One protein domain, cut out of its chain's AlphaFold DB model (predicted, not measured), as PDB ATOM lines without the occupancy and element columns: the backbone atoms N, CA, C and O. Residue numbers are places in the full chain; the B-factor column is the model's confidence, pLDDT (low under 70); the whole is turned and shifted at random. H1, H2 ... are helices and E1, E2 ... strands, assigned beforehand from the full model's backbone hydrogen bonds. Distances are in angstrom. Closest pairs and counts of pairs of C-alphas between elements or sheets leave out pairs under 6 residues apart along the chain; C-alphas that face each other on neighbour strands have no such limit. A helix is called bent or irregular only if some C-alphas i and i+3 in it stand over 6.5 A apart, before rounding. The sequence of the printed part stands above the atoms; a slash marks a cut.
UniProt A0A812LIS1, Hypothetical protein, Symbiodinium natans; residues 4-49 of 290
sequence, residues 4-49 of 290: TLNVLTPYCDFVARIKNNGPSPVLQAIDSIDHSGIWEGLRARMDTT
ATOM      1  N   THR A   4     -19.542 -33.086 -41.899       64.38
ATOM      2  CA  THR A   4     -20.419 -31.986 -41.482       64.38
ATOM      3  C   THR A   4     -21.796 -32.476 -41.054       64.38
ATOM      4  O   THR A   4     -22.376 -31.906 -40.136       64.38
ATOM      5  N   LEU A   5     -22.295 -33.555 -41.674       66.81
ATOM      6  CA  LEU A   5     -23.588 -34.133 -41.320       66.81
ATOM      7  C   LEU A   5     -23.537 -34.608 -39.870       66.81
ATOM      8  O   LEU A   5     -24.287 -34.102 -39.054       66.81
ATOM      9  N   ASN A   6     -22.546 -35.432 -39.519       69.75
ATOM     10  CA  ASN A   6     -22.392 -36.002 -38.176       69.75
ATOM     11  C   ASN A   6     -22.237 -34.961 -37.052       69.75
ATOM     12  O   ASN A   6     -22.526 -35.274 -35.900       69.75
ATOM     13  N   VAL A   7     -21.773 -33.746 -37.362       70.88
ATOM     14  CA  VAL A   7     -21.664 -32.648 -36.386       70.88
ATOM     15  C   VAL A   7     -23.019 -31.982 -36.134       70.88
ATOM     16  O   VAL A   7     -23.272 -31.529 -35.021       70.88
ATOM     17  N   LEU A   8     -23.884 -31.929 -37.149       65.56
ATOM     18  CA  LEU A   8     -25.179 -31.247 -37.095       65.56
ATOM     19  C   LEU A   8     -26.344 -32.188 -36.762       65.56
ATOM     20  O   LEU A   8     -27.301 -31.744 -36.137       65.56
ATOM     21  N   THR A   9     -26.242 -33.483 -37.092       70.19
ATOM     22  CA  THR A   9     -27.243 -34.522 -36.775       70.19
ATOM     23  C   THR A   9     -27.721 -34.506 -35.311       70.19
ATOM     24  O   THR A   9     -28.902 -34.736 -35.084       70.19
ATOM     25  N   PRO A  10     -26.888 -34.209 -34.288       68.75
ATOM     26  CA  PRO A  10     -27.355 -34.154 -32.898       68.75
ATOM     27  C   PRO A  10     -28.292 -32.980 -32.563       68.75
ATOM     28  O   PRO A  10     -28.859 -32.972 -31.475       68.75
ATOM     29  N   TYR A  11     -28.420 -31.983 -33.444       69.50
ATOM     30  CA  TYR A  11     -29.131 -30.725 -33.180       69.50
ATOM     31  C   TYR A  11     -30.320 -30.483 -34.121       69.50
ATOM     32  O   TYR A  11     -30.836 -29.367 -34.174       69.50
ATOM     33  N   CYS A  12     -30.728 -31.474 -34.913       79.81
ATOM     34  CA  CYS A  12     -31.794 -31.329 -35.903       79.81
ATOM     35  C   CYS A  12     -32.742 -32.530 -35.845       79.81
ATOM     36  O   CYS A  12     -32.279 -33.657 -35.711       79.81
ATOM     37  N   ASP A  13     -34.047 -32.294 -36.009       75.38
ATOM     38  CA  ASP A  13     -35.068 -33.357 -35.989       75.38
ATOM     39  C   ASP A  13     -35.133 -34.138 -37.317       75.38
ATOM     40  O   ASP A  13     -35.554 -35.296 -37.384       75.38
ATOM     41  N   PHE A  14     -34.710 -33.505 -38.412       85.62
ATOM     42  CA  PHE A  14     -34.636 -34.115 -39.734       85.62
ATOM     43  C   PHE A  14     -33.523 -33.482 -40.570       85.62
ATOM     44  O   PHE A  14     -33.090 -32.354 -40.330       85.62
ATOM     45  N   VAL A  15     -33.077 -34.206 -41.592       88.12
ATOM     46  CA  VAL A  15     -32.097 -33.740 -42.575       88.12
ATOM     47  C   VAL A  15     -32.741 -33.753 -43.950       88.12
ATOM     48  O   VAL A  15     -33.170 -34.797 -44.439       88.12
ATOM     49  N   ALA A  16     -32.766 -32.592 -44.600       88.81
ATOM     50  CA  ALA A  16     -33.179 -32.456 -45.989       88.81
ATOM     51  C   ALA A  16     -31.946 -32.404 -46.902       88.81
ATOM     52  O   ALA A  16     -31.065 -31.561 -46.730       88.81
ATOM     53  N   ARG A  17     -31.882 -33.284 -47.904       87.69
ATOM     54  CA  ARG A  17     -30.842 -33.251 -48.940       87.69
ATOM     55  C   ARG A  17     -31.371 -32.502 -50.148       87.69
ATOM     56  O   ARG A  17     -32.291 -32.976 -50.809       87.69
ATOM     57  N   ILE A  18     -30.793 -31.344 -50.444       91.56
ATOM     58  CA  ILE A  18     -31.207 -30.491 -51.562       91.56
ATOM     59  C   ILE A  18     -30.080 -30.458 -52.596       91.56
ATOM     60  O   ILE A  18     -28.938 -30.131 -52.273       91.56
ATOM     61  N   LYS A  19     -30.391 -30.803 -53.847       93.56
ATOM     62  CA  LYS A  19     -29.453 -30.716 -54.970       93.56
ATOM     63  C   LYS A  19     -29.577 -29.349 -55.622       93.56
ATOM     64  O   LYS A  19     -30.588 -29.048 -56.250       93.56
ATOM     65  N   ASN A  20     -28.512 -28.562 -55.516       94.62
ATOM     66  CA  ASN A  20     -28.467 -27.182 -56.008       94.62
ATOM     67  C   ASN A  20     -27.776 -27.034 -57.377       94.62
ATOM     68  O   ASN A  20     -27.523 -25.923 -57.818       94.62
ATOM     69  N   ASN A  21     -27.465 -28.135 -58.070       91.75
ATOM     70  CA  ASN A  21     -26.660 -28.105 -59.303       91.75
ATOM     71  C   ASN A  21     -27.473 -27.787 -60.580       91.75
ATOM     72  O   ASN A  21     -26.999 -28.052 -61.681       91.75
ATOM     73  N   GLY A  22     -28.708 -27.300 -60.451       90.62
ATOM     74  CA  GLY A  22     -29.602 -26.973 -61.567       90.62
ATOM     75  C   GLY A  22     -30.116 -25.532 -61.487       90.62
ATOM     76  O   GLY A  22     -29.803 -24.830 -60.528       90.62
ATOM     77  N   PRO A  23     -30.931 -25.087 -62.461       89.88
ATOM     78  CA  PRO A  23     -31.509 -23.739 -62.452       89.88
ATOM     79  C   PRO A  23     -32.458 -23.501 -61.265       89.88
ATOM     80  O   PRO A  23     -32.693 -22.354 -60.898       89.88
ATOM     81  N   SER A  24     -32.953 -24.576 -60.643       87.62
ATOM     82  CA  SER A  24     -33.751 -24.538 -59.418       87.62
ATOM     83  C   SER A  24     -33.284 -25.622 -58.438       87.62
ATOM     84  O   SER A  24     -32.940 -26.724 -58.883       87.62
ATOM     85  N   PRO A  25     -33.287 -25.352 -57.119       92.75
ATOM     86  CA  PRO A  25     -32.968 -26.348 -56.103       92.75
ATOM     87  C   PRO A  25     -34.028 -27.455 -56.082       92.75
ATOM     88  O   PRO A  25     -35.228 -27.180 -56.090       92.75
ATOM     89  N   VAL A  26     -33.587 -28.714 -56.043       91.25
ATOM     90  CA  VAL A  26     -34.480 -29.883 -55.996       91.25
ATOM     91  C   VAL A  26     -34.254 -30.642 -54.696       91.25
ATOM     92  O   VAL A  26     -33.150 -31.124 -54.431       91.25
ATOM     93  N   LEU A  27     -35.306 -30.769 -53.887       89.75
ATOM     94  CA  LEU A  27     -35.306 -31.612 -52.696       89.75
ATOM     95  C   LEU A  27     -35.217 -33.085 -53.117       89.75
ATOM     96  O   LEU A  27     -36.085 -33.583 -53.827       89.75
ATOM     97  N   GLN A  28     -34.161 -33.776 -52.698       92.62
ATOM     98  CA  GLN A  28     -33.910 -35.170 -53.065       92.62
ATOM     99  C   GLN A  28     -34.417 -36.161 -52.022       92.62
ATOM    100  O   GLN A  28     -34.918 -37.219 -52.388       92.62
ATOM    101  N   ALA A  29     -34.245 -35.846 -50.739       88.50
ATOM    102  CA  ALA A  29     -34.634 -36.716 -49.636       88.50
ATOM    103  C   ALA A  29     -34.877 -35.900 -48.364       88.50
ATOM    104  O   ALA A  29     -34.244 -34.858 -48.165       88.50
ATOM    105  N   ILE A  30     -35.767 -36.405 -47.513       88.56
ATOM    106  CA  ILE A  30     -35.946 -35.972 -46.128       88.56
ATOM    107  C   ILE A  30     -35.830 -37.225 -45.271       88.56
ATOM    108  O   ILE A  30     -36.647 -38.134 -45.403       88.56
ATOM    109  N   ASP A  31     -34.832 -37.248 -44.396       83.19
ATOM    110  CA  ASP A  31     -34.625 -38.322 -43.432       83.19
ATOM    111  C   ASP A  31     -34.930 -37.774 -42.031       83.19
ATOM    112  O   ASP A  31     -34.375 -36.747 -41.637       83.19
ATOM    113  N   SER A  32     -35.814 -38.437 -41.281       77.44
ATOM    114  CA  SER A  32     -35.999 -38.137 -39.852       77.44
ATOM    115  C   SER A  32     -34.860 -38.765 -39.054       77.44
ATOM    116  O   SER A  32     -34.424 -39.878 -39.357       77.44
ATOM    117  N   ILE A  33     -34.333 -38.035 -38.073       79.81
ATOM    118  CA  ILE A  33     -33.255 -38.547 -37.231       79.81
ATOM    119  C   ILE A  33     -33.893 -39.274 -36.052       79.81
ATOM    120  O   ILE A  33     -34.586 -38.678 -35.233       79.81
ATOM    121  N   ASP A  34     -33.656 -40.581 -35.968       65.31
ATOM    122  CA  ASP A  34     -34.088 -41.359 -34.816       65.31
ATOM    123  C   ASP A  34     -33.142 -41.114 -33.630       65.31
ATOM    124  O   ASP A  34     -31.985 -41.540 -33.619       65.31
ATOM    125  N   HIS A  35     -33.640 -40.406 -32.617       62.22
ATOM    126  CA  HIS A  35     -32.906 -40.107 -31.387       62.22
ATOM    127  C   HIS A  35     -32.949 -41.251 -30.358       62.22
ATOM    128  O   HIS A  35     -32.367 -41.125 -29.277       62.22
ATOM    129  N   SER A  36     -33.603 -42.378 -30.670       57.12
ATOM    130  CA  SER A  36     -33.821 -43.490 -29.735       57.12
ATOM    131  C   SER A  36     -32.532 -44.142 -29.200       57.12
ATOM    132  O   SER A  36     -32.568 -44.772 -28.144       57.12
ATOM    133  N   GLY A  37     -31.380 -43.944 -29.861       52.59
ATOM    134  CA  GLY A  37     -30.090 -44.552 -29.501       52.59
ATOM    135  C   GLY A  37     -29.110 -43.703 -28.672       52.59
ATOM    136  O   GLY A  37     -28.054 -44.210 -28.303       52.59
ATOM    137  N   ILE A  38     -29.406 -42.430 -28.369       56.03
ATOM    138  CA  ILE A  38     -28.467 -41.507 -27.673       56.03
ATOM    139  C   ILE A  38     -28.908 -41.245 -26.217       56.03
ATOM    140  O   ILE A  38     -28.423 -40.337 -25.546       56.03
ATOM    141  N   TRP A  39     -29.819 -42.057 -25.678       50.91
ATOM    142  CA  TRP A  39     -30.404 -41.806 -24.360       50.91
ATOM    143  C   TRP A  39     -29.407 -41.868 -23.201       50.91
ATOM    144  O   TRP A  39     -29.526 -41.055 -22.294       50.91
ATOM    145  N   GLU A  40     -28.398 -42.744 -23.212       52.16
ATOM    146  CA  GLU A  40     -27.432 -42.835 -22.100       52.16
ATOM    147  C   GLU A  40     -26.429 -41.671 -22.080       52.16
ATOM    148  O   GLU A  40     -26.123 -41.130 -21.017       52.16
ATOM    149  N   GLY A  41     -25.980 -41.211 -23.254       52.19
ATOM    150  CA  GLY A  41     -25.111 -40.035 -23.374       52.19
ATOM    151  C   GLY A  41     -25.844 -38.717 -23.094       52.19
ATOM    152  O   GLY A  41     -25.267 -37.804 -22.498       52.19
ATOM    153  N   LEU A  42     -27.126 -38.629 -23.474       45.00
ATOM    154  CA  LEU A  42     -28.010 -37.528 -23.087       45.00
ATOM    155  C   LEU A  42     -28.316 -37.565 -21.588       45.00
ATOM    156  O   LEU A  42     -28.227 -36.521 -20.954       45.00
ATOM    157  N   ARG A  43     -28.578 -38.742 -21.003       46.81
ATOM    158  CA  ARG A  43     -28.860 -38.918 -19.569       46.81
ATOM    159  C   ARG A  43     -27.660 -38.542 -18.695       46.81
ATOM    160  O   ARG A  43     -27.832 -37.758 -17.779       46.81
ATOM    161  N   ALA A  44     -26.437 -38.953 -19.040       49.12
ATOM    162  CA  ALA A  44     -25.231 -38.559 -18.298       49.12
ATOM    163  C   ALA A  44     -24.939 -37.039 -18.353       49.12
ATOM    164  O   ALA A  44     -24.420 -36.453 -17.401       49.12
ATOM    165  N   ARG A  45     -25.290 -36.370 -19.462       45.00
ATOM    166  CA  ARG A  45     -25.170 -34.903 -19.599       45.00
ATOM    167  C   ARG A  45     -26.321 -34.146 -18.938       45.00
ATOM    168  O   ARG A  45     -26.122 -33.030 -18.452       45.00
ATOM    169  N   MET A  46     -27.496 -34.760 -18.902       42.31
ATOM    170  CA  MET A  46     -28.658 -34.284 -18.171       42.31
ATOM    171  C   MET A  46     -28.419 -34.396 -16.655       42.31
ATOM    172  O   MET A  46     -28.465 -33.376 -15.983       42.31
ATOM    173  N   ASP A  47     -27.960 -35.523 -16.117       45.50
ATOM    174  CA  ASP A  47     -27.744 -35.701 -14.668       45.50
ATOM    175  C   ASP A  47     -26.767 -34.693 -14.032       45.50
ATOM    176  O   ASP A  47     -26.912 -34.345 -12.863       45.50
ATOM    177  N   THR A  48     -25.808 -34.146 -14.787       44.34
ATOM    178  CA  THR A  48     -24.797 -33.226 -14.223       44.34
ATOM    179  C   THR A  48     -25.152 -31.738 -14.384       44.34
ATOM    180  O   THR A  48     -24.506 -30.874 -13.797       44.34
ATOM    181  N   THR A  49     -26.198 -31.405 -15.152       41.91
ATOM    182  CA  THR A  49     -26.580 -30.002 -15.444       41.91
ATOM    183  C   THR A  49     -28.094 -29.734 -15.375       41.91
ATOM    184  O   THR A  49     -28.530 -28.594 -15.543       41.91
TER     185      THR A  49
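This is residues 4 to 49 of the 290 residues of the protein "Hypothetical protein" of Symbiodinium natans (UniProt A0A812LIS1). This is a long, thin, drawn-out model: a two-stranded hairpin, E1 and E2, with a short helix, H1, near its open end, and a second helix, H2, set off from the hairpin past that same end. The turn of the hairpin, residues 20 to 25, sticks out at one end of the long axis, and residues 39 to 49, of which 39 to 47 belong to H2, stick out at the other. The printed part has 46 residues with two named helices and two named strands in the order H1, E1, E2, H2; the sheet has the order E1 - E2 and is antiparallel, and the class is mixed, helices and strands. The whole is extended, with a radius of gyration of the C-alphas of 15.2 A and spans of 50 by 17 by 12 A.

H1, residues 4 to 11, comes first, and a tight link of 2 residues joins it to E1, residues 14 to 19. The closest C-alphas of H1 and E1 are those of Thr 9 and Val 15, 7.6 A apart. A short link of 6 residues joins E1 to E2, residues 26 to 32. E1 and E2 form a hairpin, antiparallel neighbours with 162 degrees between their directions. The C-alphas of Phe 14 and Ser 32 face each other at 4.2 A, and those of Lys 19 and Val 26 at 5.2 A. Within hydrogen-bond range are N 17 and O 29 at 2.9 A and N 28 and O 17 at 2.8 A. H1 and E2 are apart. Another short link of 6 residues joins E2 to H2, residues 39 to 47. H2 is apart from H1 and from E1. In H2 every O i to N i+4 pair is within hydrogen-bond range; in H1, 2 of 4 are.

H1 begins with C-alpha 4 at (-20.419, -31.986, -41.482) and measures 12.1 A from first to last C-alpha. It is irregular, but only just: C-alphas 7 and 10 are 6.8 A apart. E1 measures 16.4 A from Phe 14 to Lys 19. E2 measures 18.2 A and begins with C-alpha 26 at (-34.480, -29.883, -55.996). H2 measures 11.8 A and ends with C-alpha 47 at (-27.744, -35.701, -14.668).

The two C-alphas farthest apart are those of Pro 23 and Thr 48, at 49.6 A. The printed part has no cut, and no link between its named elements is long. The mean pLDDT of the printed part is 71.4. Residues 4 to 6, 8, 10 to 11 and 34 to 49 are under 70, and H2 has a mean of 48.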